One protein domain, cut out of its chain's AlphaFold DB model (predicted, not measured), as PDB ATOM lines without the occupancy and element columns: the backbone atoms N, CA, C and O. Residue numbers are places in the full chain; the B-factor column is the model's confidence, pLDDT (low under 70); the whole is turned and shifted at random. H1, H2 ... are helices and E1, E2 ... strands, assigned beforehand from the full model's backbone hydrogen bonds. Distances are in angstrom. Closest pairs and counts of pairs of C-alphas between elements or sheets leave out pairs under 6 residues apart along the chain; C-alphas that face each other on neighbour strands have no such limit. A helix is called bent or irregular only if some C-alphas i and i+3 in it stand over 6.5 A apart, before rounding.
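This is residues 77 to 100 and 114 to 282 of the 282 residues of an uncharacterized protein of Mycobacterium sp. GA-1841 (UniProt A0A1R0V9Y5). A strongly twisted wall of seven strands has the long helix H5 packed along one face and the shorter helix H4 over its E7 edge on the other face, while a second, separate sheet of three long strands, E2, E5 and E6, makes the far end of the longest axis. E6 runs on into E7 and joins the two sheets, and the short helices H1, H2 and H3 only graze the large one. The printed part has 193 residues, with five named helices and ten named strands in the order H1 H2 E1 E2 H3 E3 E4 H4 E5 E6 E7 E8 E9 E10 H5. The large sheet runs E1, E3, E4, E10, E9, E8, E7 and the small one E2, E5, E6, both antiparallel throughout. The class is mixed, helices and strands, and the whole is compact, with a radius of gyration of the C-alphas of 17.8 A and spans of 51 by 40 by 38 A.

The large sheet holds E1, residues 94 to 96; E3, residues 153 to 159, 20.0 A; E4, residues 173 to 179, 20.2 A; E10, residues 254 to 259, 16.4 A; E9, residues 242 to 251, 25.4 A; E8, residues 233 to 239, 20.6 A; and E7, residues 221 to 224. E9 bends by 64 degrees at residue 245. The small sheet holds E2, residues 114 to 121, 23.3 A; E5, residues 200 to 207, 22.9 A; and E6, residues 210 to 218, 24.4 A, with C-alpha 210 at (-31.654, -34.444, 65.501). The helices are H1, residues 77 to 83, beginning with C-alpha 77 at (9.188, -38.136, 48.090); H2, residues 86 to 89; H3, residues 133 to 137; H4, residues 187 to 196, 13.9 A; and H5, residues 262 to 280, 26.5 A, ending with C-alpha 280 at (11.017, -49.758, 39.628). H5 is irregular, with C-alphas 263 and 266 8.2 A apart, and has a kink of 31 degrees near residue 269.

E7, E8, E9 and E10 form a meander, each strand the antiparallel neighbour of the one before; N 249 and O 256 of the hairpin E9 and E10 are 2.9 A apart, and N 224 and O 236 of the hairpin E7 and E8 are 2.9 A apart, both within hydrogen-bond range. In the hairpin E3 and E4, N 155 and O 175 are 2.8 A apart. E3 is staggered, pairing with E4 over residues 153 to 157 and with E1 over residues 157 to 159. Helices on both faces of this sheet make three layers, with H5 and H4 on opposite faces. H5 has a height over the sheet of 8.1 A and runs along the strands, at 14 degrees to E10 on the local plane; its closest C-alphas to E10 are those of Phe 272 and Val 258, 6.0 A apart. H4 has a height over the sheet of 8.9 A and runs slantwise to the strands, over E7, with the C-alphas of Tyr 193 and Gly 222 closest at 5.3 A. H2 and H5 only just touch, with 3 pairs of C-alphas within 8 A, through residues 271 to 275 of H5 alone; the closest are those of Leu 89 and Leu 271, 6.5 A apart. In the small sheet, N 117 and O 204 of E2 and E5 are 2.9 A apart, as are N 205 and O 213 of the hairpin E5 and E6; none of the five named helices is on this sheet. Every O i to N i+4 pair is within hydrogen-bond range in H1, H3 and H4, and 13 of 15 are in H5, while H2 is too short for such a pair.

The two C-alphas farthest apart are those of Gln 210 and Glu 281, 54.8 A. Residues 101 to 113 are cut out, and C-alphas 100 and 114 are 30.0 A apart across the cut. The links E2 to H3, H3 to E3 and E3 to E4 are long. The mean pLDDT of the printed part is 86.9, and residues 77 to 78 and 138 to 151 are under 70.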
ATOM      1  N   PRO A  77      10.103 -38.178  49.242       68.94
ATOM      2  CA  PRO A  77       9.188 -38.136  48.090       68.94
ATOM      3  C   PRO A  77       9.778 -37.435  46.858       68.94
ATOM      4  O   PRO A  77       9.452 -37.761  45.716       68.94
ATOM      5  N   THR A  78      10.697 -36.489  47.080       69.69
ATOM      6  CA  THR A  78      11.414 -35.761  46.027       69.69
ATOM      7  C   THR A  78      12.225 -36.672  45.110       69.69
ATOM      8  O   THR A  78      12.387 -36.342  43.941       69.69
ATOM      9  N   MET A  79      12.698 -37.832  45.582       75.25
ATOM     10  CA  MET A  79      13.376 -38.796  44.710       75.25
ATOM     11  C   MET A  79      12.435 -39.359  43.646       75.25
ATOM     12  O   MET A  79      12.828 -39.455  42.489       75.25
ATOM     13  N   ILE A  80      11.193 -39.672  44.018       76.94
ATOM     14  CA  ILE A  80      10.187 -40.173  43.075       76.94
ATOM     15  C   ILE A  80       9.798 -39.065  42.090       76.94
ATOM     16  O   ILE A  80       9.777 -39.289  40.883       76.94
ATOM     17  N   LEU A  81       9.548 -37.855  42.602       76.19
ATOM     18  CA  LEU A  81       9.175 -36.696  41.784       76.19
ATOM     19  C   LEU A  81      10.255 -36.300  40.770       76.19
ATOM     20  O   LEU A  81       9.921 -35.860  39.678       76.19
ATOM     21  N   ASN A  82      11.532 -36.457  41.120       76.50
ATOM     22  CA  ASN A  82      12.644 -36.130  40.227       76.50
ATOM     23  C   ASN A  82      12.977 -37.259  39.243       76.50
ATOM     24  O   ASN A  82      13.580 -36.997  38.205       76.50
ATOM     25  N   ALA A  83      12.648 -38.507  39.585       74.00
ATOM     26  CA  ALA A  83      12.963 -39.663  38.752       74.00
ATOM     27  C   ALA A  83      11.898 -39.937  37.680       74.00
ATOM     28  O   ALA A  83      12.204 -40.562  36.668       74.00
ATOM     29  N   ILE A  84      10.667 -39.461  37.882       80.56
ATOM     30  CA  ILE A  84       9.555 -39.668  36.954       80.56
ATOM     31  C   ILE A  84       9.140 -38.331  36.342       80.56
ATOM     32  O   ILE A  84       8.642 -37.442  37.029       80.56
ATOM     33  N   ASP A  85       9.275 -38.222  35.021       83.50
ATOM     34  CA  ASP A  85       8.674 -37.132  34.251       83.50
ATOM     35  C   ASP A  85       7.163 -37.375  34.106       83.50
ATOM     36  O   ASP A  85       6.703 -37.995  33.144       83.50
ATOM     37  N   PHE A  86       6.388 -36.917  35.092       78.62
ATOM     38  CA  PHE A  86       4.937 -37.106  35.125       78.62
ATOM     39  C   PHE A  86       4.204 -36.433  33.957       78.62
ATOM     40  O   PHE A  86       3.177 -36.955  33.532       78.62
ATOM     41  N   ASP A  87       4.730 -35.345  33.392       76.81
ATOM     42  CA  ASP A  87       4.086 -34.664  32.262       76.81
ATOM     43  C   ASP A  87       4.190 -35.499  30.975       76.81
ATOM     44  O   ASP A  87       3.293 -35.482  30.128       76.81
ATOM     45  N   SER A  88       5.232 -36.332  30.855       81.31
ATOM     46  CA  SER A  88       5.345 -37.328  29.778       81.31
ATOM     47  C   SER A  88       4.356 -38.500  29.909       81.31
ATOM     48  O   SER A  88       4.145 -39.261  28.953       81.31
ATOM     49  N   LEU A  89       3.738 -38.655  31.087       84.06
ATOM     50  CA  LEU A  89       2.810 -39.737  31.401       84.06
ATOM     51  C   LEU A  89       1.355 -39.402  31.071       84.06
ATOM     52  O   LEU A  89       0.499 -40.263  31.253       84.06
ATOM     53  N   TYR A  90       1.039 -38.214  30.557       87.19
ATOM     54  CA  TYR A  90      -0.352 -37.888  30.236       87.19
ATOM     55  C   TYR A  90      -0.806 -38.587  28.953       87.19
ATOM     56  O   TYR A  90      -0.086 -38.559  27.946       87.19
ATOM     57  N   PRO A  91      -1.996 -39.223  28.959       86.00
ATOM     58  CA  PRO A  91      -2.594 -39.748  27.742       86.00
ATOM     59  C   PRO A  91      -2.699 -38.666  26.652       86.00
ATOM     60  O   PRO A  91      -2.873 -37.485  26.957       86.00
ATOM     61  N   PRO A  92      -2.618 -39.014  25.356       86.62
ATOM     62  CA  PRO A  92      -2.739 -38.026  24.293       86.62
ATOM     63  C   PRO A  92      -4.090 -37.310  24.364       86.62
ATOM     64  O   PRO A  92      -5.132 -37.955  24.443       86.62
ATOM     65  N   GLY A  93      -4.070 -35.978  24.303       89.69
ATOM     66  CA  GLY A  93      -5.279 -35.161  24.444       89.69
ATOM     67  C   GLY A  93      -5.664 -34.855  25.891       89.69
ATOM     68  O   GLY A  93      -6.723 -34.269  26.102       89.69
ATOM     69  N   TYR A  94      -4.808 -35.194  26.857       92.69
ATOM     70  CA  TYR A  94      -4.974 -34.857  28.267       92.69
ATOM     71  C   TYR A  94      -3.926 -33.854  28.751       92.69
ATOM     72  O   TYR A  94      -2.822 -33.768  28.216       92.69
ATOM     73  N   THR A  95      -4.299 -33.085  29.768       92.25
ATOM     74  CA  THR A  95      -3.467 -32.101  30.465       92.25
ATOM     75  C   THR A  95      -3.756 -32.160  31.960       92.25
ATOM     76  O   THR A  95      -4.833 -32.602  32.361       92.25
ATOM     77  N   GLU A  96      -2.822 -31.684  32.780       92.25
ATOM     78  CA  GLU A  96      -3.054 -31.521  34.216       92.25
ATOM     79  C   GLU A  96      -4.238 -30.577  34.467       92.25
ATOM     80  O   GLU A  96      -4.467 -29.615  33.721       92.25
ATOM     81  N   PHE A  97      -4.986 -30.879  35.523       91.25
ATOM     82  CA  PHE A  97      -6.115 -30.100  35.992       91.25
ATOM     83  C   PHE A  97      -5.715 -28.653  36.293       91.25
ATOM     84  O   PHE A  97      -4.767 -28.374  37.028       91.25
ATOM     85  N   ASP A  98      -6.492 -27.720  35.753       91.25
ATOM     86  CA  ASP A  98      -6.254 -26.291  35.870       91.25
ATOM     87  C   ASP A  98      -7.337 -25.636  36.735       91.25
ATOM     88  O   ASP A  98      -8.413 -25.261  36.259       91.25
ATOM     89  N   TYR A  99      -7.015 -25.434  38.017       87.50
ATOM     90  CA  TYR A  99      -7.881 -24.750  38.986       87.50
ATOM     91  C   TYR A  99      -8.323 -23.350  38.535       87.50
ATOM     92  O   TYR A  99      -9.351 -22.854  38.997       87.50
ATOM     93  N   THR A 100      -7.566 -22.680  37.657       91.56
ATOM     94  CA  THR A 100      -7.929 -21.342  37.162       91.56
ATOM     95  C   THR A 100      -9.050 -21.381  36.126       91.56
ATOM     96  O   THR A 100      -9.698 -20.362  35.892       91.56
ATOM     97  N   ARG A 114     -23.526 -30.233  60.905       90.25
ATOM     98  CA  ARG A 114     -23.848 -31.601  60.493       90.25
ATOM     99  C   ARG A 114     -22.796 -32.578  61.000       90.25
ATOM    100  O   ARG A 114     -21.621 -32.478  60.662       90.25
ATOM    101  N   GLU A 115     -23.254 -33.581  61.730       90.38
ATOM    102  CA  GLU A 115     -22.466 -34.731  62.156       90.38
ATOM    103  C   GLU A 115     -22.830 -35.946  61.302       90.38
ATOM    104  O   GLU A 115     -24.010 -36.260  61.134       90.38
ATOM    105  N   TYR A 116     -21.817 -36.646  60.791       90.44
ATOM    106  CA  TYR A 116     -21.977 -37.844  59.969       90.44
ATOM    107  C   TYR A 116     -21.510 -39.058  60.763       90.44
ATOM    108  O   TYR A 116     -20.368 -39.103  61.224       90.44
ATOM    109  N   LYS A 117     -22.382 -40.053  60.915       93.06
ATOM    110  CA  LYS A 117     -22.041 -41.321  61.558       93.06
ATOM    111  C   LYS A 117     -22.411 -42.479  60.649       93.06
ATOM    112  O   LYS A 117     -23.590 -42.683  60.368       93.06
ATOM    113  N   SER A 118     -21.410 -43.255  60.253       93.88
ATOM    114  CA  SER A 118     -21.595 -44.435  59.414       93.88
ATOM    115  C   SER A 118     -21.422 -45.720  60.220       93.88
ATOM    116  O   SER A 118     -20.531 -45.832  61.060       93.88
ATOM    117  N   THR A 119     -22.283 -46.698  59.962       95.75
ATOM    118  CA  THR A 119     -22.166 -48.079  60.451       95.75
ATOM    119  C   THR A 119     -22.352 -49.043  59.291       95.75
ATOM    120  O   THR A 119     -22.969 -48.683  58.290       95.75
ATOM    121  N   SER A 120     -21.867 -50.273  59.418       96.62
ATOM    122  CA  SER A 120     -21.959 -51.278  58.358       96.62
ATOM    123  C   SER A 120     -22.480 -52.624  58.861       96.62
ATOM    124  O   SER A 120     -22.321 -52.978  60.030       96.62
ATOM    125  N   GLU A 121     -23.129 -53.362  57.961       95.56
ATOM    126  CA  GLU A 121     -23.470 -54.773  58.128       95.56
ATOM    127  C   GLU A 121     -22.952 -55.564  56.908       95.56
ATOM    128  O   GLU A 121     -23.449 -55.331  55.799       95.56
ATOM    129  N   PRO A 122     -21.980 -56.488  57.070       94.06
ATOM    130  CA  PRO A 122     -21.238 -56.806  58.302       94.06
ATOM    131  C   PRO A 122     -20.423 -55.612  58.843       94.06
ATOM    132  O   PRO A 122     -20.187 -54.666  58.091       94.06
ATOM    133  N   PRO A 123     -20.015 -55.634  60.131       94.31
ATOM    134  CA  PRO A 123     -19.199 -54.568  60.711       94.31
ATOM    135  C   PRO A 123     -17.841 -54.438  60.005       94.31
ATOM    136  O   PRO A 123     -17.395 -55.356  59.314       94.31
ATOM    137  N   ASP A 124     -17.176 -53.305  60.228       93.88
ATOM    138  CA  ASP A 124     -15.844 -52.973  59.700       93.88
ATOM    139  C   ASP A 124     -15.778 -52.895  58.160       93.88
ATOM    140  O   ASP A 124     -14.769 -53.237  57.531       93.88
ATOM    141  N   CYS A 125     -16.887 -52.470  57.553       95.00
ATOM    142  CA  CYS A 125     -17.053 -52.241  56.119       95.00
ATOM    143  C   CYS A 125     -17.505 -50.803  55.808       95.00
ATOM    144  O   CYS A 125     -18.304 -50.581  54.904       95.00
ATOM    145  N   THR A 126     -17.067 -49.810  56.585       92.44
ATOM    146  CA  THR A 126     -17.269 -48.383  56.274       92.44
ATOM    147  C   THR A 126     -16.042 -47.788  55.575       92.44
ATOM    148  O   THR A 126     -14.986 -48.412  55.530       92.44
ATOM    149  N   ALA A 127     -16.149 -46.564  55.050       86.25
ATOM    150  CA  ALA A 127     -15.014 -45.887  54.414       86.25
ATOM    151  C   ALA A 127     -13.811 -45.693  55.360       86.25
ATOM    152  O   ALA A 127     -12.674 -45.728  54.910       86.25
ATOM    153  N   SER A 128     -14.035 -45.538  56.671       86.81
ATOM    154  CA  SER A 128     -12.938 -45.469  57.649       86.81
ATOM    155  C   SER A 128     -12.245 -46.811  57.891       86.81
ATOM    156  O   SER A 128     -11.143 -46.821  58.431       86.81
ATOM    157  N   ASP A 129     -12.878 -47.921  57.504       90.38
ATOM    158  CA  ASP A 129     -12.324 -49.271  57.648       90.38
ATOM    159  C   ASP A 129     -11.591 -49.736  56.381       90.38
ATOM    160  O   ASP A 129     -10.860 -50.726  56.431       90.38
ATOM    161  N   ASP A 130     -11.784 -49.044  55.253       90.19
ATOM    162  CA  ASP A 130     -11.076 -49.330  54.009       90.19
ATOM    163  C   ASP A 130      -9.569 -49.054  54.207       90.19
ATOM    164  O   ASP A 130      -9.171 -47.924  54.520       90.19
ATOM    165  N   PRO A 131      -8.703 -50.068  54.015       88.50
ATOM    166  CA  PRO A 131      -7.271 -49.942  54.263       88.50
ATOM    167  C   PRO A 131      -6.547 -48.949  53.351       88.50
ATOM    168  O   PRO A 131      -5.438 -48.529  53.689       88.50
ATOM    169  N   LEU A 132      -7.138 -48.590  52.210       88.81
ATOM    170  CA  LEU A 132      -6.559 -47.682  51.224       88.81
ATOM    171  C   LEU A 132      -7.160 -46.275  51.294       88.81
ATOM    172  O   LEU A 132      -6.493 -45.328  50.886       88.81
ATOM    173  N   TYR A 133      -8.364 -46.111  51.849       85.19
ATOM    174  CA  TYR A 133      -9.116 -44.851  51.795       85.19
ATOM    175  C   TYR A 133      -8.370 -43.654  52.396       85.19
ATOM    176  O   TYR A 133      -8.251 -42.604  51.763       85.19
ATOM    177  N   ALA A 134      -7.822 -43.804  53.605       78.50
ATOM    178  CA  ALA A 134      -7.094 -42.718  54.257       78.50
ATOM    179  C   ALA A 134      -5.825 -42.324  53.477       78.50
ATOM    180  O   ALA A 134      -5.576 -41.134  53.272       78.50
ATOM    181  N   ALA A 135      -5.067 -43.302  52.977       78.38
ATOM    182  CA  ALA A 135      -3.863 -43.065  52.184       78.38
ATOM    183  C   ALA A 135      -4.190 -42.417  50.824       78.38
ATOM    184  O   ALA A 135      -3.541 -41.451  50.415       78.38
ATOM    185  N   GLU A 136      -5.246 -42.888  50.155       78.00
ATOM    186  CA  GLU A 136      -5.727 -42.359  48.876       78.00
ATOM    187  C   GLU A 136      -6.175 -40.897  49.001       78.00
ATOM    188  O   GLU A 136      -5.885 -40.070  48.130       78.00
ATOM    189  N   LEU A 137      -6.818 -40.535  50.113       73.56
ATOM    190  CA  LEU A 137      -7.223 -39.158  50.386       73.56
ATOM    191  C   LEU A 137      -6.095 -38.286  50.956       73.56
ATOM    192  O   LEU A 137      -6.240 -37.066  50.970       73.56
ATOM    193  N   GLY A 138      -4.954 -38.864  51.341       67.31
ATOM    194  CA  GLY A 138      -3.888 -38.137  52.040       67.31
ATOM    195  C   GLY A 138      -4.296 -37.716  53.457       67.31
ATOM    196  O   GLY A 138      -3.850 -36.685  53.946       67.31
ATOM    197  N   LEU A 139      -5.189 -38.485  54.083       64.00
ATOM    198  CA  LEU A 139      -5.670 -38.291  55.452       64.00
ATOM    199  C   LEU A 139      -4.866 -39.098  56.478       64.00
ATOM    200  O   LEU A 139      -5.063 -38.907  57.676       64.00
ATOM    201  N   ASP A 140      -3.989 -40.001  56.027       62.56
ATOM    202  CA  ASP A 140      -3.048 -40.683  56.911       62.56
ATOM    203  C   ASP A 140      -2.069 -39.644  57.484       62.56
ATOM    204  O   ASP A 140      -1.142 -39.176  56.823       62.56
ATOM    205  N   THR A 141      -2.293 -39.267  58.739       53.69
ATOM    206  CA  THR A 141      -1.351 -38.470  59.519       53.69
ATOM    207  C   THR A 141      -0.337 -39.421  60.135       53.69
ATOM    208  O   THR A 141      -0.522 -39.873  61.264       53.69
ATOM    209  N   ASP A 142       0.702 -39.780  59.385       53.78
ATOM    210  CA  ASP A 142       1.837 -40.474  59.991       53.78
ATOM    211  C   ASP A 142       2.535 -39.518  60.978       53.78
ATOM    212  O   ASP A 142       2.682 -38.317  60.709       53.78
ATOM    213  N   ASP A 143       2.932 -40.034  62.142       49.09
ATOM    214  CA  ASP A 143       3.518 -39.241  63.235       49.09
ATOM    215  C   ASP A 143       4.960 -38.789  62.926       49.09
ATOM    216  O   ASP A 143       5.539 -38.001  63.678       49.09
ATOM    217  N   ASP A 144       5.536 -39.254  61.811       51.47
ATOM    218  CA  ASP A 144       6.834 -38.824  61.290       51.47
ATOM    219  C   ASP A 144       6.664 -37.741  60.198       51.47
ATOM    220  O   ASP A 144       6.435 -38.051  59.019       51.47
ATOM    221  N   PRO A 145       6.782 -36.447  60.559       46.97
ATOM    222  CA  PRO A 145       6.590 -35.337  59.634       46.97
ATOM    223  C   PRO A 145       7.647 -35.265  58.524       46.97
ATOM    224  O   PRO A 145       7.405 -34.585  57.529       46.97
ATOM    225  N   GLU A 146       8.801 -35.929  58.673       49.81
ATOM    226  CA  GLU A 146       9.880 -35.901  57.677       49.81
ATOM    227  C   GLU A 146       9.775 -37.027  56.652       49.81
ATOM    228  O   GLU A 146      10.346 -36.915  55.563       49.81
ATOM    229  N   ARG A 147       9.042 -38.098  56.970       51.66
ATOM    230  CA  ARG A 147       8.920 -39.234  56.063       51.66
ATOM    231  C   ARG A 147       7.897 -38.958  54.975       51.66
ATOM    232  O   ARG A 147       8.289 -38.937  53.813       51.66
ATOM    233  N   TYR A 148       6.627 -38.718  55.316       52.28
ATOM    234  CA  TYR A 148       5.570 -38.723  54.292       52.28
ATOM    235  C   TYR A 148       4.342 -37.818  54.544       52.28
ATOM    236  O   TYR A 148       3.323 -37.980  53.869       52.28
ATOM    237  N   LYS A 149       4.409 -36.833  55.450       43.75
ATOM    238  CA  LYS A 149       3.220 -36.108  55.962       43.75
ATOM    239  C   LYS A 149       2.345 -35.353  54.937       43.75
ATOM    240  O   LYS A 149       1.213 -35.034  55.254       43.75
ATOM    241  N   ASP A 150       2.801 -35.164  53.701       51.56
ATOM    242  CA  ASP A 150       1.998 -34.631  52.578       51.56
ATOM    243  C   ASP A 150       2.343 -35.323  51.242       51.56
ATOM    244  O   ASP A 150       2.385 -34.723  50.171       51.56
ATOM    245  N   SER A 151       2.724 -36.597  51.300       58.59
ATOM    246  CA  SER A 151       3.575 -37.207  50.267       58.59
ATOM    247  C   SER A 151       2.857 -38.083  49.256       58.59
ATOM    248  O   SER A 151       3.497 -38.796  48.478       58.59
ATOM    249  N   LYS A 152       1.527 -37.992  49.228       77.50
ATOM    250  CA  LYS A 152       0.759 -38.500  48.102       77.50
ATOM    251  C   LYS A 152       1.114 -37.677  46.870       77.50
ATOM    252  O   LYS A 152       0.794 -36.492  46.780       77.50
ATOM    253  N   ILE A 153       1.717 -38.316  45.880       82.69
ATOM    254  CA  ILE A 153       1.820 -37.720  44.553       82.69
ATOM    255  C   ILE A 153       0.459 -37.907  43.903       82.69
ATOM    256  O   ILE A 153       0.079 -39.034  43.618       82.69
ATOM    257  N   SER A 154      -0.277 -36.820  43.693       87.06
ATOM    258  CA  SER A 154      -1.562 -36.834  42.991       87.06
ATOM    259  C   SER A 154      -1.427 -36.075  41.678       87.06
ATOM    260  O   SER A 154      -0.881 -34.968  41.658       87.06
ATOM    261  N   ARG A 155      -1.928 -36.657  40.593       88.88
ATOM    262  CA  ARG A 155      -2.103 -35.997  39.296       88.88
ATOM    263  C   ARG A 155      -3.516 -36.241  38.823       88.88
ATOM    264  O   ARG A 155      -3.967 -37.387  38.796       88.88
ATOM    265  N   LEU A 156      -4.204 -35.166  38.477       91.12
ATOM    266  CA  LEU A 156      -5.556 -35.233  37.954       91.12
ATOM    267  C   LEU A 156      -5.519 -34.675  36.542       91.12
ATOM    268  O   LEU A 156      -5.214 -33.506  36.341       91.12
ATOM    269  N   MET A 157      -5.807 -35.521  35.565       93.19
ATOM    270  CA  MET A 157      -5.631 -35.205  34.157       93.19
ATOM    271  C   MET A 157      -7.001 -35.115  33.497       93.19
ATOM    272  O   MET A 157      -7.797 -36.055  33.561       93.19
ATOM    273  N   TYR A 158      -7.260 -34.008  32.814       93.06
ATOM    274  CA  TYR A 158      -8.493 -33.775  32.071       93.06
ATOM    275  C   TYR A 158      -8.224 -33.626  30.576       93.06
ATOM    276  O   TYR A 158      -7.101 -33.300  30.183       93.06
ATOM    277  N   PRO A 159      -9.242 -33.842  29.727       92.69
ATOM    278  CA  PRO A 159      -9.152 -33.500  28.318       92.69
ATOM    279  C   PRO A 159      -8.699 -32.047  28.119       92.69
ATOM    280  O   PRO A 159      -9.132 -31.144  28.833       92.69
ATOM    281  N   VAL A 160      -7.848 -31.800  27.123       91.75
ATOM    282  CA  VAL A 160      -7.314 -30.455  26.820       91.75
ATOM    283  C   VAL A 160      -8.393 -29.419  26.484       91.75
ATOM    284  O   VAL A 160      -8.141 -28.220  26.587       91.75
ATOM    285  N   ASP A 161      -9.583 -29.862  26.075       91.75
ATOM    286  CA  ASP A 161     -10.745 -29.020  25.795       91.75
ATOM    287  C   ASP A 161     -11.642 -28.781  27.026       91.75
ATOM    288  O   ASP A 161     -12.590 -28.002  26.946       91.75
ATOM    289  N   ASP A 162     -11.341 -29.417  28.161       91.25
ATOM    290  CA  ASP A 162     -11.983 -29.188  29.458       91.25
ATOM    291  C   ASP A 162     -10.986 -29.310  30.634       91.25
ATOM    292  O   ASP A 162     -11.183 -30.099  31.558       91.25
ATOM    293  N   PRO A 163      -9.897 -28.521  30.642       90.88
ATOM    294  CA  PRO A 163      -8.831 -28.628  31.645       90.88
ATOM    295  C   PRO A 163      -9.291 -28.302  33.076       90.88
ATOM    296  O   PRO A 163      -8.601 -28.642  34.032       90.88
ATOM    297  N   GLY A 164     -10.432 -27.623  33.228       88.62
ATOM    298  CA  GLY A 164     -11.046 -27.297  34.516       88.62
ATOM    299  C   GLY A 164     -12.111 -28.294  34.978       88.62
ATOM    300  O   GLY A 164     -12.731 -28.040  36.006       88.62
ATOM    301  N   GLY A 165     -12.345 -29.388  34.239       88.62
ATOM    302  CA  GLY A 165     -13.301 -30.435  34.619       88.62
ATOM    303  C   GLY A 165     -14.736 -29.937  34.786       88.62
ATOM    304  O   GLY A 165     -15.402 -30.282  35.756       88.62
ATOM    305  N   ASN A 166     -15.188 -29.060  33.891       87.38
ATOM    306  CA  ASN A 166     -16.472 -28.375  34.015       87.38
ATOM    307  C   ASN A 166     -17.641 -29.151  33.408       87.38
ATOM    308  O   ASN A 166     -18.797 -28.791  33.645       87.38
ATOM    309  N   LYS A 167     -17.368 -30.150  32.564       85.81
ATOM    310  CA  LYS A 167     -18.412 -30.977  31.957       85.81
ATOM    311  C   LYS A 167     -18.921 -31.997  32.980       85.81
ATOM    312  O   LYS A 167     -18.174 -32.558  33.771       85.81
ATOM    313  N   GLU A 168     -20.218 -32.276  32.955       72.12
ATOM    314  CA  GLU A 168     -20.827 -33.260  33.863       72.12
ATOM    315  C   GLU A 168     -20.260 -34.679  33.649       72.12
ATOM    316  O   GLU A 168     -20.207 -35.491  34.568       72.12
ATOM    317  N   ASP A 169     -19.782 -34.964  32.438       74.19
ATOM    318  CA  ASP A 169     -19.193 -36.233  32.032       74.19
ATOM    319  C   ASP A 169     -17.671 -36.165  31.848       74.19
ATOM    320  O   ASP A 169     -17.118 -36.998  31.122       74.19
ATOM    321  N   SER A 170     -16.984 -35.195  32.467       70.25
ATOM    322  CA  SER A 170     -15.544 -35.005  32.282       70.25
ATOM    323  C   SER A 170     -14.770 -36.307  32.510       70.25
ATOM    324  O   SER A 170     -14.705 -36.871  33.602       70.25
ATOM    325  N   LYS A 171     -14.172 -36.800  31.425       85.88
ATOM    326  CA  LYS A 171     -13.519 -38.107  31.324       85.88
ATOM    327  C   LYS A 171     -12.099 -38.066  31.876       85.88
ATOM    328  O   LYS A 171     -11.162 -38.223  31.100       85.88
ATOM    329  N   SER A 172     -11.930 -37.812  33.169       91.06
ATOM    330  CA  SER A 172     -10.611 -37.622  33.782       91.06
ATOM    331  C   SER A 172      -9.843 -38.923  34.025       91.06
ATOM    332  O   SER A 172     -10.421 -39.991  34.230       91.06
ATOM    333  N   PHE A 173      -8.516 -38.810  34.023       93.06
ATOM    334  CA  PHE A 173      -7.616 -39.796  34.612       93.06
ATOM    335  C   PHE A 173      -7.136 -39.268  35.957       93.06
ATOM    336  O   PHE A 173      -6.839 -38.082  36.090       93.06
ATOM    337  N   SER A 174      -7.006 -40.153  36.935       92.62
ATOM    338  CA  SER A 174      -6.345 -39.859  38.201       92.62
ATOM    339  C   SER A 174      -5.174 -40.810  38.376       92.62
ATOM    340  O   SER A 174      -5.298 -42.009  38.122       92.62
ATOM    341  N   LEU A 175      -4.045 -40.265  38.808       92.00
ATOM    342  CA  LEU A 175      -2.881 -41.012  39.253       92.00
ATOM    343  C   LEU A 175      -2.578 -40.597  40.688       92.00
ATOM    344  O   LEU A 175      -2.354 -39.415  40.955       92.00
ATOM    345  N   ALA A 176      -2.520 -41.570  41.590       90.62
ATOM    346  CA  ALA A 176      -2.017 -41.378  42.938       90.62
ATOM    347  C   ALA A 176      -0.849 -42.331  43.217       90.62
ATOM    348  O   ALA A 176      -0.888 -43.499  42.839       90.62
ATOM    349  N   VAL A 177       0.190 -41.839  43.889       89.62
ATOM    350  CA  VAL A 177       1.278 -42.659  44.436       89.62
ATOM    351  C   VAL A 177       1.420 -42.339  45.917       89.62
ATOM    352  O   VAL A 177       1.626 -41.178  46.271       89.62
ATOM    353  N   PHE A 178       1.297 -43.344  46.776       87.56
ATOM    354  CA  PHE A 178       1.311 -43.191  48.236       87.56
ATOM    355  C   PHE A 178       1.964 -44.396  48.919       87.56
ATOM    356  O   PHE A 178       2.207 -45.417  48.284       87.56
ATOM    357  N   VAL A 179       2.312 -44.274  50.199       84.62
ATOM    358  CA  VAL A 179       2.985 -45.349  50.945       84.62
ATOM    359  C   VAL A 179       2.002 -46.472  51.264       84.62
ATOM    360  O   VAL A 179       0.858 -46.218  51.636       84.62
ATOM    361  N   SER A 180       2.450 -47.721  51.135       85.75
ATOM    362  CA  SER A 180       1.682 -48.876  51.595       85.75
ATOM    363  C   SER A 180       1.862 -49.095  53.095       85.75
ATOM    364  O   SER A 180       2.992 -49.103  53.587       85.75
ATOM    365  N   LYS A 181       0.766 -49.375  53.812       82.06
ATOM    366  CA  LYS A 181       0.818 -49.839  55.212       82.06
ATOM    367  C   LYS A 181       1.489 -51.213  55.333       82.06
ATOM    368  O   LYS A 181       2.221 -51.453  56.287       82.06
ATOM    369  N   ASP A 182       1.271 -52.087  54.348       85.75
ATOM    370  CA  ASP A 182       2.024 -53.333  54.175       85.75
ATOM    371  C   ASP A 182       2.922 -53.204  52.934       85.75
ATOM    372  O   ASP A 182       2.428 -53.253  51.803       85.75
ATOM    373  N   PRO A 183       4.244 -53.032  53.094       84.62
ATOM    374  CA  PRO A 183       5.132 -52.784  51.966       84.62
ATOM    375  C   PRO A 183       5.363 -54.012  51.071       84.62
ATOM    376  O   PRO A 183       6.103 -53.900  50.093       84.62
ATOM    377  N   THR A 184       4.775 -55.170  51.396       87.50
ATOM    378  CA  THR A 184       5.037 -56.448  50.719       87.50
ATOM    379  C   THR A 184       3.827 -57.082  50.044       87.50
ATOM    380  O   THR A 184       4.020 -57.933  49.178       87.50
ATOM    381  N   SER A 185       2.601 -56.693  50.408       92.50
ATOM    382  CA  SER A 185       1.383 -57.292  49.859       92.50
ATOM    383  C   SER A 185       0.192 -56.332  49.881       92.50
ATOM    384  O   SER A 185       0.063 -55.480  50.758       92.50
ATOM    385  N   LEU A 186      -0.717 -56.512  48.922       94.69
ATOM    386  CA  LEU A 186      -2.046 -55.897  48.865       94.69
ATOM    387  C   LEU A 186      -3.157 -56.865  49.313       94.69
ATOM    388  O   LEU A 186      -4.344 -56.563  49.161       94.69
ATOM    389  N   ASP A 187      -2.809 -58.024  49.879       94.38
ATOM    390  CA  ASP A 187      -3.779 -59.044  50.295       94.38
ATOM    391  C   ASP A 187      -4.774 -58.534  51.331       94.38
ATOM    392  O   ASP A 187      -5.952 -58.877  51.253       94.38
ATOM    393  N   PHE A 188      -4.334 -57.698  52.274       90.69
ATOM    394  CA  PHE A 188      -5.234 -57.132  53.278       90.69
ATOM    395  C   PHE A 188      -6.333 -56.280  52.629       90.69
ATOM    396  O   PHE A 188      -7.507 -56.419  52.974       90.69
ATOM    397  N   ALA A 189      -5.974 -55.470  51.626       93.38
ATOM    398  CA  ALA A 189      -6.930 -54.682  50.855       93.38
ATOM    399  C   ALA A 189      -7.877 -55.571  50.044       93.38
ATOM    400  O   ALA A 189      -9.094 -55.425  50.148       93.38
ATOM    401  N   ARG A 190      -7.348 -56.560  49.309       94.25
ATOM    402  CA  ARG A 190      -8.184 -57.519  48.567       94.25
ATOM    403  C   ARG A 190      -9.175 -58.245  49.473       94.25
ATOM    404  O   ARG A 190     -10.355 -58.320  49.149       94.25
ATOM    405  N   GLN A 191      -8.719 -58.748  50.618       93.50
ATOM    406  CA  GLN A 191      -9.576 -59.445  51.580       93.50
ATOM    407  C   GLN A 191     -10.668 -58.535  52.139       93.50
ATOM    408  O   GLN A 191     -11.799 -58.992  52.307       93.50
ATOM    409  N   TRP A 192     -10.356 -57.262  52.401       94.56
ATOM    410  CA  TRP A 192     -11.353 -56.288  52.826       94.56
ATOM    411  C   TRP A 192     -12.428 -56.092  51.751       94.56
ATOM    412  O   TRP A 192     -13.608 -56.270  52.048       94.56
ATOM    413  N   TYR A 193     -12.038 -55.835  50.498       93.62
ATOM    414  CA  TYR A 193     -12.989 -55.639  49.398       93.62
ATOM    415  C   TYR A 193     -13.849 -56.881  49.136       93.62
ATOM    416  O   TYR A 193     -15.059 -56.758  48.978       93.62
ATOM    417  N   GLU A 194     -13.268 -58.084  49.149       92.19
ATOM    418  CA  GLU A 194     -14.040 -59.321  48.964       92.19
ATOM    419  C   GLU A 194     -14.997 -59.596  50.132       92.19
ATOM    420  O   GLU A 194     -16.130 -60.024  49.913       92.19
ATOM    421  N   ARG A 195     -14.580 -59.324  51.375       93.81
ATOM    422  CA  ARG A 195     -15.425 -59.499  52.568       93.81
ATOM    423  C   ARG A 195     -16.566 -58.487  52.617       93.81
ATOM    424  O   ARG A 195     -17.673 -58.841  53.012       93.81
ATOM    425  N   CYS A 196     -16.277 -57.236  52.275       94.81
ATOM    426  CA  CYS A 196     -17.221 -56.128  52.367       94.81
ATOM    427  C   CYS A 196     -18.109 -55.991  51.129       94.81
ATOM    428  O   CYS A 196     -19.041 -55.191  51.133       94.81
ATOM    429  N   LYS A 197     -17.887 -56.795  50.088       92.69
ATOM    430  CA  LYS A 197     -18.781 -56.880  48.936       92.69
ATOM    431  C   LYS A 197     -20.193 -57.295  49.365       92.69
ATOM    432  O   LYS A 197     -20.403 -58.347  49.964       92.69
ATOM    433  N   GLY A 198     -21.175 -56.471  49.021       92.62
ATOM    434  CA  GLY A 198     -22.574 -56.608  49.424       92.62
ATOM    435  C   GLY A 198     -22.886 -56.072  50.825       92.62
ATOM    436  O   GLY A 198     -24.037 -56.178  51.254       92.62
ATOM    437  N   ALA A 199     -21.909 -55.500  51.539       95.25
ATOM    438  CA  ALA A 199     -22.148 -54.877  52.835       95.25
ATOM    439  C   ALA A 199     -23.071 -53.665  52.690       95.25
ATOM    440  O   ALA A 199     -22.957 -52.886  51.740       95.25
ATOM    441  N   LYS A 200     -23.967 -53.484  53.660       96.88
ATOM    442  CA  LYS A 200     -24.837 -52.311  53.748       96.88
ATOM    443  C   LYS A 200     -24.207 -51.294  54.677       96.88
ATOM    444  O   LYS A 200     -24.042 -51.574  55.861       96.88
ATOM    445  N   VAL A 201     -23.907 -50.112  54.159       96.00
ATOM    446  CA  VAL A 201     -23.413 -48.986  54.951       96.00
ATOM    447  C   VAL A 201     -24.570 -48.031  55.182       96.00
ATOM    448  O   VAL A 201     -25.176 -47.543  54.234       96.00
ATOM    449  N   THR A 202     -24.885 -47.793  56.449       96.19
ATOM    450  CA  THR A 202     -25.898 -46.831  56.881       96.19
ATOM    451  C   THR A 202     -25.197 -45.580  57.379       96.19
ATOM    452  O   THR A 202     -24.432 -45.664  58.341       96.19
ATOM    453  N   THR A 203     -25.464 -44.437  56.760       95.25
ATOM    454  CA  THR A 203     -24.965 -43.129  57.190       95.25
ATOM    455  C   THR A 203     -26.116 -42.312  57.753       95.25
ATOM    456  O   THR A 203     -27.094 -42.021  57.068       95.25
ATOM    457  N   VAL A 204     -25.985 -41.924  59.018       94.88
ATOM    458  CA  VAL A 204     -26.913 -41.034  59.710       94.88
ATOM    459  C   VAL A 204     -26.294 -39.647  59.759       94.88
ATOM    460  O   VAL A 204     -25.214 -39.472  60.329       94.88
ATOM    461  N   VAL A 205     -26.996 -38.663  59.199       93.56
ATOM    462  CA  VAL A 205     -26.628 -37.251  59.316       93.56
ATOM    463  C   VAL A 205     -27.499 -36.620  60.388       93.56
ATOM    464  O   VAL A 205     -28.732 -36.651  60.311       93.56
ATOM    465  N   SER A 206     -26.859 -36.050  61.401       94.25
ATOM    466  CA  SER A 206     -27.537 -35.340  62.483       94.25
ATOM    467  C   SER A 206     -27.172 -33.863  62.473       94.25
ATOM    468  O   SER A 206     -26.042 -33.510  62.161       94.25
ATOM    469  N   LYS A 207     -28.115 -32.994  62.839       93.31
ATOM    470  CA  LYS A 207     -27.873 -31.567  63.074       93.31
ATOM    471  C   LYS A 207     -28.505 -31.162  64.396       93.31
ATOM    472  O   LYS A 207     -29.684 -31.428  64.628       93.31
ATOM    473  N   HIS A 208     -27.714 -30.559  65.284       91.62
ATOM    474  CA  HIS A 208     -28.139 -30.201  66.646       91.62
ATOM    475  C   HIS A 208     -28.778 -31.374  67.425       91.62
ATOM    476  O   HIS A 208     -29.781 -31.204  68.121       91.62
ATOM    477  N   GLY A 209     -28.229 -32.585  67.273       87.12
ATOM    478  CA  GLY A 209     -28.726 -33.798  67.937       87.12
ATOM    479  C   GLY A 209     -30.004 -34.405  67.342       87.12
ATOM    480  O   GLY A 209     -30.516 -35.379  67.890       87.12
ATOM    481  N   GLN A 210     -30.526 -33.867  66.235       92.06
ATOM    482  CA  GLN A 210     -31.654 -34.444  65.501       92.06
ATOM    483  C   GLN A 210     -31.175 -35.111  64.217       92.06
ATOM    484  O   GLN A 210     -30.412 -34.512  63.464       92.06
ATOM    485  N   VAL A 211     -31.664 -36.320  63.941       92.69
ATOM    486  CA  VAL A 211     -31.432 -36.987  62.656       92.69
ATOM    487  C   VAL A 211     -32.186 -36.231  61.567       92.69
ATOM    488  O   VAL A 211     -33.409 -36.109  61.635       92.69
ATOM    489  N   ILE A 212     -31.454 -35.729  60.575       93.94
ATOM    490  CA  ILE A 212     -32.012 -34.995  59.430       93.94
ATOM    491  C   ILE A 212     -31.986 -35.820  58.144       93.94
ATOM    492  O   ILE A 212     -32.771 -35.553  57.238       93.94
ATOM    493  N   GLU A 213     -31.120 -36.830  58.073       92.88
ATOM    494  CA  GLU A 213     -30.965 -37.689  56.905       92.88
ATOM    495  C   GLU A 213     -30.475 -39.076  57.324       92.88
ATOM    496  O   GLU A 213     -29.726 -39.232  58.294       92.88
ATOM    497  N   ASN A 214     -30.931 -40.089  56.593       93.75
ATOM    498  CA  ASN A 214     -30.487 -41.465  56.741       93.75
ATOM    499  C   ASN A 214     -30.362 -42.079  55.348       93.75
ATOM    500  O   ASN A 214     -31.358 -42.192  54.628       93.75
ATOM    501  N   GLU A 215     -29.146 -42.462  54.989       95.06
ATOM    502  CA  GLU A 215     -28.813 -43.061  53.706       95.06
ATOM    503  C   GLU A 215     -28.289 -44.480  53.922       95.06
ATOM    504  O   GLU A 215     -27.486 -44.731  54.821       95.06
ATOM    505  N   VAL A 216     -28.729 -45.412  53.076       95.19
ATOM    506  CA  VAL A 216     -28.182 -46.768  53.030       95.19
ATOM    507  C   VAL A 216     -27.625 -47.022  51.640       95.19
ATOM    508  O   VAL A 216     -28.375 -47.048  50.665       95.19
ATOM    509  N   ILE A 217     -26.319 -47.263  51.569       93.50
ATOM    510  CA  ILE A 217     -25.625 -47.671  50.348       93.50
ATOM    511  C   ILE A 217     -25.175 -49.128  50.465       93.50
ATOM    512  O   ILE A 217     -24.992 -49.650  51.565       93.50
ATOM    513  N   THR A 218     -24.996 -49.788  49.324       93.62
ATOM    514  CA  THR A 218     -24.397 -51.128  49.262       93.62
ATOM    515  C   THR A 218     -22.999 -51.020  48.667       93.62
ATOM    516  O   THR A 218     -22.784 -50.286  47.702       93.62
ATOM    517  N   ILE A 219     -22.031 -51.719  49.260       90.81
ATOM    518  CA  ILE A 219     -20.690 -51.839  48.686       90.81
ATOM    519  C   ILE A 219     -20.749 -52.860  47.557       90.81
ATOM    520  O   ILE A 219     -20.703 -54.064  47.785       90.81
ATOM    521  N   ASP A 220     -20.812 -52.377  46.323       88.19
ATOM    522  CA  ASP A 220     -20.875 -53.243  45.137       88.19
ATOM    523  C   ASP A 220     -19.500 -53.478  44.495       88.19
ATOM    524  O   ASP A 220     -19.399 -54.016  43.385       88.19
ATOM    525  N   PHE A 221     -18.434 -53.053  45.179       87.94
ATOM    526  CA  PHE A 221     -17.069 -53.204  44.705       87.94
ATOM    527  C   PHE A 221     -16.475 -54.565  45.086       87.94
ATOM    528  O   PHE A 221     -16.809 -55.147  46.114       87.94
ATOM    529  N   GLY A 222     -15.587 -55.077  44.241       90.94
ATOM    530  CA  GLY A 222     -14.774 -56.270  44.500       90.94
ATOM    531  C   GLY A 222     -13.468 -56.195  43.719       90.94
ATOM    532  O   GLY A 222     -13.199 -55.166  43.099       90.94
ATOM    533  N   THR A 223     -12.690 -57.272  43.668       93.88
ATOM    534  CA  THR A 223     -11.360 -57.254  43.038       93.88
ATOM    535  C   THR A 223     -11.189 -58.308  41.946       93.88
ATOM    536  O   THR A 223     -11.789 -59.379  41.974       93.88
ATOM    537  N   VAL A 224     -10.359 -57.991  40.953       93.75
ATOM    538  CA  VAL A 224      -9.865 -58.917  39.922       93.75
ATOM    539  C   VAL A 224      -8.379 -58.665  39.672       93.75
ATOM    540  O   VAL A 224      -7.791 -57.733  40.225       93.75
ATOM    541  N   ALA A 225      -7.751 -59.491  38.837       93.56
ATOM    542  CA  ALA A 225      -6.381 -59.245  38.401       93.56
ATOM    543  C   ALA A 225      -6.283 -57.897  37.665       93.56
ATOM    544  O   ALA A 225      -7.085 -57.610  36.776       93.56
ATOM    545  N   ALA A 226      -5.291 -57.086  38.035       94.25
ATOM    546  CA  ALA A 226      -4.938 -55.878  37.298       94.25
ATOM    547  C   ALA A 226      -4.346 -56.212  35.918       94.25
ATOM    548  O   ALA A 226      -3.926 -57.351  35.678       94.25
ATOM    549  N   PRO A 227      -4.245 -55.222  35.011       93.25
ATOM    550  CA  PRO A 227      -3.440 -55.367  33.810       93.25
ATOM    551  C   PRO A 227      -2.016 -55.825  34.153       93.25
ATOM    552  O   PRO A 227      -1.380 -55.266  35.047       93.25
ATOM    553  N   GLU A 228      -1.506 -56.806  33.406       93.81
ATOM    554  CA  GLU A 228      -0.148 -57.334  33.593       93.81
ATOM    555  C   GLU A 228       0.889 -56.199  33.641       93.81
ATOM    556  O   GLU A 228       0.881 -55.304  32.785       93.81
ATOM    557  N   SER A 229       1.749 -56.222  34.661       93.06
ATOM    558  CA  SER A 229       2.729 -55.175  34.961       93.06
ATOM    559  C   SER A 229       3.916 -55.737  35.756       93.06
ATOM    560  O   SER A 229       3.899 -56.896  36.160       93.06
ATOM    561  N   ALA A 230       4.933 -54.904  35.993       92.50
ATOM    562  CA  ALA A 230       6.092 -55.226  36.833       92.50
ATOM    563  C   ALA A 230       5.897 -54.843  38.319       92.50
ATOM    564  O   ALA A 230       6.874 -54.627  39.038       92.50
ATOM    565  N   ALA A 231       4.648 -54.676  38.763       94.12
ATOM    566  CA  ALA A 231       4.346 -54.434  40.167       94.12
ATOM    567  C   ALA A 231       4.630 -55.705  40.980       94.12
ATOM    568  O   ALA A 231       4.407 -56.814  40.493       94.12
ATOM    569  N   ASP A 232       5.102 -55.536  42.215       92.81
ATOM    570  CA  ASP A 232       5.363 -56.640  43.145       92.81
ATOM    571  C   ASP A 232       4.056 -57.373  43.494       92.81
ATOM    572  O   ASP A 232       4.032 -58.590  43.668       92.81
ATOM    573  N   ASP A 233       2.957 -56.618  43.542       96.31
ATOM    574  CA  ASP A 233       1.595 -57.102  43.721       96.31
ATOM    575  C   ASP A 233       0.609 -56.119  43.068       96.31
ATOM    576  O   ASP A 233       0.890 -54.926  42.984       96.31
ATOM    577  N   SER A 234      -0.541 -56.575  42.572       97.06
ATOM    578  CA  SER A 234      -1.540 -55.686  41.967       97.06
ATOM    579  C   SER A 234      -2.951 -56.272  41.945       97.06
ATOM    580  O   SER A 234      -3.149 -57.488  41.975       97.06
ATOM    581  N   PHE A 235      -3.955 -55.399  41.881       96.69
ATOM    582  CA  PHE A 235      -5.348 -55.769  41.628       96.69
ATOM    583  C   PHE A 235      -6.108 -54.619  40.957       96.69
ATOM    584  O   PHE A 235      -5.709 -53.457  41.030       96.69
ATOM    585  N   ALA A 236      -7.203 -54.946  40.278       95.56
ATOM    586  CA  ALA A 236      -8.148 -53.978  39.738       95.56
ATOM    587  C   ALA A 236      -9.466 -54.056  40.499       95.56
ATOM    588  O   ALA A 236      -9.911 -55.140  40.888       95.56
ATOM    589  N   MET A 237     -10.112 -52.910  40.675       93.81
ATOM    590  CA  MET A 237     -11.454 -52.852  41.237       93.81
ATOM    591  C   MET A 237     -12.484 -53.293  40.200       93.81
ATOM    592  O   MET A 237     -12.378 -53.024  39.005       93.81
ATOM    593  N   THR A 238     -13.544 -53.920  40.677       91.44
ATOM    594  CA  THR A 238     -14.756 -54.206  39.913       91.44
ATOM    595  C   THR A 238     -15.936 -53.516  40.569       91.44
ATOM    596  O   THR A 238     -15.896 -53.250  41.764       91.44
ATOM    597  N   LYS A 239     -16.994 -53.251  39.807       87.50
ATOM    598  CA  LYS A 239     -18.324 -52.947  40.341       87.50
ATOM    599  C   LYS A 239     -19.332 -53.818  39.615       87.50
ATOM    600  O   LYS A 239     -19.243 -53.931  38.393       87.50
ATOM    601  N   ASP A 240     -20.245 -54.454  40.341       84.19
ATOM    602  CA  ASP A 240     -21.253 -55.349  39.751       84.19
ATOM    603  C   ASP A 240     -20.630 -56.482  38.904       84.19
ATOM    604  O   ASP A 240     -21.181 -56.931  37.901       84.19
ATOM    605  N   GLY A 241     -19.419 -56.917  39.275       75.44
ATOM    606  CA  GLY A 241     -18.646 -57.920  38.534       75.44
ATOM    607  C   GLY A 241     -18.019 -57.423  37.226       75.44
ATOM    608  O   GLY A 241     -17.386 -58.211  36.527       75.44
ATOM    609  N   GLN A 242     -18.157 -56.138  36.890       82.88
ATOM    610  CA  GLN A 242     -17.479 -55.518  35.756       82.88
ATOM    611  C   GLN A 242     -16.209 -54.811  36.217       82.88
ATOM    612  O   GLN A 242     -16.240 -54.005  37.148       82.88
ATOM    613  N   GLU A 243     -15.098 -55.095  35.539       82.81
ATOM    614  CA  GLU A 243     -13.827 -54.400  35.739       82.81
ATOM    615  C   GLU A 243     -14.008 -52.888  35.583       82.81
ATOM    616  O   GLU A 243     -14.573 -52.396  34.600       82.81
ATOM    617  N   LYS A 244     -13.535 -52.147  36.583       87.06
ATOM    618  CA  LYS A 244     -13.389 -50.699  36.528       87.06
ATOM    619  C   LYS A 244     -11.963 -50.388  36.115       87.06
ATOM    620  O   LYS A 244     -11.030 -51.089  36.493       87.06
ATOM    621  N   CYS A 245     -11.791 -49.280  35.402       91.19
ATOM    622  CA  CYS A 245     -10.468 -48.694  35.267       91.19
ATOM    623  C   CYS A 245     -10.105 -47.996  36.581       91.19
ATOM    624  O   CYS A 245     -10.231 -46.782  36.703       91.19
ATOM    625  N   ASN A 246      -9.770 -48.798  37.586       94.69
ATOM    626  CA  ASN A 246      -9.230 -48.392  38.873       94.69
ATOM    627  C   ASN A 246      -8.264 -49.505  39.306       94.69
ATOM    628  O   ASN A 246      -8.691 -50.585  39.725       94.69
ATOM    629  N   TYR A 247      -6.973 -49.270  39.084       96.12
ATOM    630  CA  TYR A 247      -5.898 -50.245  39.240       96.12
ATOM    631  C   TYR A 247      -5.007 -49.858  40.410       96.12
ATOM    632  O   TYR A 247      -4.585 -48.708  40.492       96.12
ATOM    633  N   TYR A 248      -4.667 -50.827  41.252       96.75
ATOM    634  CA  TYR A 248      -3.708 -50.684  42.339       96.75
ATOM    635  C   TYR A 248      -2.502 -51.587  42.076       96.75
ATOM    636  O   TYR A 248      -2.658 -52.757  41.723       96.75
ATOM    637  N   GLY A 249      -1.297 -51.051  42.254       96.56
ATOM    638  CA  GLY A 249      -0.040 -51.785  42.118       96.56
ATOM    639  C   GLY A 249       0.943 -51.411  43.215       96.56
ATOM    640  O   GLY A 249       1.162 -50.232  43.463       96.56
ATOM    641  N   LEU A 250       1.544 -52.403  43.856       95.00
ATOM    642  CA  LEU A 250       2.590 -52.247  44.853       95.00
ATOM    643  C   LEU A 250       3.958 -52.263  44.167       95.00
ATOM    644  O   LEU A 250       4.270 -53.174  43.405       95.00
ATOM    645  N   VAL A 251       4.778 -51.257  44.447       93.00
ATOM    646  CA  VAL A 251       6.146 -51.129  43.946       93.00
ATOM    647  C   VAL A 251       7.040 -50.691  45.098       93.00
ATOM    648  O   VAL A 251       7.018 -49.527  45.503       93.00
ATOM    649  N   ARG A 252       7.832 -51.621  45.642       88.62
ATOM    650  CA  ARG A 252       8.849 -51.357  46.679       88.62
ATOM    651  C   ARG A 252       8.318 -50.532  47.860       88.62
ATOM    652  O   ARG A 252       8.961 -49.575  48.295       88.62
ATOM    653  N   GLY A 253       7.142 -50.895  48.369       88.06
ATOM    654  CA  GLY A 253       6.485 -50.217  49.491       88.06
ATOM    655  C   GLY A 253       5.611 -49.012  49.126       88.06
ATOM    656  O   GLY A 253       5.015 -48.416  50.019       88.06
ATOM    657  N   MET A 254       5.493 -48.662  47.842       89.19
ATOM    658  CA  MET A 254       4.590 -47.616  47.347       89.19
ATOM    659  C   MET A 254       3.408 -48.239  46.609       89.19
ATOM    660  O   MET A 254       3.592 -49.164  45.824       89.19
ATOM    661  N   ILE A 255       2.208 -47.710  46.804       93.12
ATOM    662  CA  ILE A 255       1.017 -48.039  46.027       93.12
ATOM    663  C   ILE A 255       0.867 -47.018  44.903       93.12
ATOM    664  O   ILE A 255       0.849 -45.814  45.148       93.12
ATOM    665  N   VAL A 256       0.731 -47.513  43.678       94.38
ATOM    666  CA  VAL A 256       0.303 -46.779  42.488       94.38
ATOM    667  C   VAL A 256      -1.177 -47.047  42.283       94.38
ATOM    668  O   VAL A 256      -1.560 -48.192  42.049       94.38
ATOM    669  N   ASN A 257      -1.992 -45.999  42.317       95.75
ATOM    670  CA  ASN A 257      -3.386 -46.039  41.916       95.75
ATOM    671  C   ASN A 257      -3.586 -45.297  40.589       95.75
ATOM    672  O   ASN A 257      -3.170 -44.146  40.455       95.75
ATOM    673  N   VAL A 258      -4.238 -45.942  39.621       95.38
ATOM    674  CA  VAL A 258      -4.675 -45.308  38.371       95.38
ATOM    675  C   VAL A 258      -6.169 -45.507  38.199       95.38
ATOM    676  O   VAL A 258      -6.619 -46.638  38.029       95.38
ATOM    677  N   THR A 259      -6.911 -44.404  38.153       94.25
ATOM    678  CA  THR A 259      -8.334 -44.386  37.799       94.25
ATOM    679  C   THR A 259      -8.523 -43.737  36.431       94.25
ATOM    680  O   THR A 259      -7.849 -42.758  36.109       94.25
ATOM    681  N   CYS A 260      -9.421 -44.268  35.603       92.81
ATOM    682  CA  CYS A 260      -9.717 -43.700  34.291       92.81
ATOM    683  C   CYS A 260     -11.162 -43.950  33.824       92.81
ATOM    684  O   CYS A 260     -11.903 -44.723  34.442       92.81
ATOM    685  N   PRO A 261     -11.586 -43.332  32.708       89.62
ATOM    686  CA  PRO A 261     -12.871 -43.629  32.094       89.62
ATOM    687  C   PRO A 261     -12.915 -45.092  31.619       89.62
ATOM    688  O   PRO A 261     -11.962 -45.539  30.975       89.62
ATOM    689  N   PRO A 262     -13.999 -45.852  31.866       86.75
ATOM    690  CA  PRO A 262     -14.094 -47.257  31.454       86.75
ATOM    691  C   PRO A 262     -13.832 -47.496  29.958       86.75
ATOM    692  O   PRO A 262     -13.204 -48.482  29.577       86.75
ATOM    693  N   GLU A 263     -14.264 -46.570  29.101       87.38
ATOM    694  CA  GLU A 263     -14.038 -46.599  27.654       87.38
ATOM    695  C   GLU A 263     -12.566 -46.394  27.247       87.38
ATOM    696  O   GLU A 263     -12.201 -46.694  26.112       87.38
ATOM    697  N   GLN A 264     -11.714 -45.925  28.162       89.56
ATOM    698  CA  GLN A 264     -10.282 -45.693  27.953       89.56
ATOM    699  C   GLN A 264      -9.401 -46.630  28.791       89.56
ATOM    700  O   GLN A 264      -8.228 -46.334  29.038       89.56
ATOM    701  N   LYS A 265      -9.929 -47.796  29.189       90.44
ATOM    702  CA  LYS A 265      -9.216 -48.784  30.016       90.44
ATOM    703  C   LYS A 265      -7.820 -49.155  29.503       90.44
ATOM    704  O   LYS A 265      -6.917 -49.348  30.313       90.44
ATOM    705  N   ASP A 266      -7.623 -49.200  28.182       91.31
ATOM    706  CA  ASP A 266      -6.336 -49.547  27.566       91.31
ATOM    707  C   ASP A 266      -5.296 -48.436  27.766       91.31
ATOM    708  O   ASP A 266      -4.134 -48.720  28.061       91.31
ATOM    709  N   ALA A 267      -5.713 -47.169  27.660       91.75
ATOM    710  CA  ALA A 267      -4.860 -46.024  27.969       91.75
ATOM    711  C   ALA A 267      -4.544 -45.973  29.471       91.75
ATOM    712  O   ALA A 267      -3.395 -45.743  29.843       91.75
ATOM    713  N   GLY A 268      -5.524 -46.285  30.329       93.19
ATOM    714  CA  GLY A 268      -5.312 -46.409  31.774       93.19
ATOM    715  C   GLY A 268      -4.316 -47.513  32.123       93.19
ATOM    716  O   GLY A 268      -3.408 -47.302  32.921       93.19
ATOM    717  N   ALA A 269      -4.418 -48.674  31.473       94.19
ATOM    718  CA  ALA A 269      -3.489 -49.783  31.672       94.19
ATOM    719  C   ALA A 269      -2.069 -49.431  31.197       94.19
ATOM    720  O   ALA A 269      -1.084 -49.860  31.797       94.19
ATOM    721  N   GLN A 270      -1.937 -48.646  30.123       92.56
ATOM    722  CA  GLN A 270      -0.640 -48.130  29.676       92.56
ATOM    723  C   GLN A 270      -0.047 -47.126  30.668       92.56
ATOM    724  O   GLN A 270       1.136 -47.237  30.985       92.56
ATOM    725  N   LEU A 271      -0.854 -46.191  31.180       92.88
ATOM    726  CA  LEU A 271      -0.437 -45.261  32.231       92.88
ATOM    727  C   LEU A 271       0.063 -46.024  33.463       92.88
ATOM    728  O   LEU A 271       1.186 -45.798  33.911       92.88
ATOM    729  N   PHE A 272      -0.723 -46.991  33.942       94.75
ATOM    730  CA  PHE A 272      -0.376 -47.842  35.077       94.75
ATOM    731  C   PHE A 272       0.982 -48.532  34.894       94.75
ATOM    732  O   PHE A 272       1.872 -48.383  35.730       94.75
ATOM    733  N   ARG A 273       1.194 -49.206  33.756       93.75
ATOM    734  CA  ARG A 273       2.471 -49.876  33.453       93.75
ATOM    735  C   ARG A 273       3.651 -48.913  33.412       93.75
ATOM    736  O   ARG A 273       4.706 -49.244  33.943       93.75
ATOM    737  N   LYS A 274       3.491 -47.740  32.790       90.56
ATOM    738  CA  LYS A 274       4.569 -46.744  32.694       90.56
ATOM    739  C   LYS A 274       4.998 -46.239  34.065       90.56
ATOM    740  O   LYS A 274       6.193 -46.180  34.325       90.56
ATOM    741  N   VAL A 275       4.042 -45.914  34.936       91.38
ATOM    742  CA  VAL A 275       4.345 -45.451  36.300       91.38
ATOM    743  C   VAL A 275       5.042 -46.552  37.092       91.38
ATOM    744  O   VAL A 275       6.056 -46.295  37.729       91.38
ATOM    745  N   VAL A 276       4.531 -47.785  37.021       92.81
ATOM    746  CA  VAL A 276       5.123 -48.943  37.704       92.81
ATOM    747  C   VAL A 276       6.572 -49.169  37.263       92.81
ATOM    748  O   VAL A 276       7.444 -49.320  38.114       92.81
ATOM    749  N   ILE A 277       6.848 -49.141  35.955       90.06
ATOM    750  CA  ILE A 277       8.214 -49.270  35.423       90.06
ATOM    751  C   ILE A 277       9.091 -48.113  35.910       90.06
ATOM    752  O   ILE A 277      10.167 -48.362  36.445       90.06
ATOM    753  N   GLY A 278       8.608 -46.872  35.804       87.00
ATOM    754  CA  GLY A 278       9.346 -45.695  36.261       87.00
ATOM    755  C   GLY A 278       9.715 -45.769  37.743       87.00
ATOM    756  O   GLY A 278      10.847 -45.468  38.104       87.00
ATOM    757  N   LEU A 279       8.808 -46.248  38.603       87.81
ATOM    758  CA  LEU A 279       9.088 -46.455  40.028       87.81
ATOM    759  C   LEU A 279      10.082 -47.594  40.287       87.81
ATOM    760  O   LEU A 279      10.905 -47.494  41.196       87.81
ATOM    761  N   GLN A 280      10.042 -48.672  39.503       86.62
ATOM    762  CA  GLN A 280      11.017 -49.758  39.628       86.62
ATOM    763  C   GLN A 280      12.450 -49.303  39.290       86.62
ATOM    764  O   GLN A 280      13.407 -49.897  39.798       86.62
ATOM    765  N   GLU A 281      12.605 -48.263  38.466       84.69
ATOM    766  CA  GLU A 281      13.893 -47.717  38.014       84.69
ATOM    767  C   GLU A 281      14.532 -46.692  38.976       84.69
ATOM    768  O   GLU A 281      15.718 -46.397  38.817       84.69
ATOM    769  N   VAL A 282      13.798 -46.198  39.986       79.62
ATOM    770  CA  VAL A 282      14.280 -45.230  41.006       79.62
ATOM    771  C   VAL A 282      15.295 -45.838  41.973       79.62
ATOM    772  O   VAL A 282      16.345 -45.210  42.227       79.62
TER     773      VAL A 282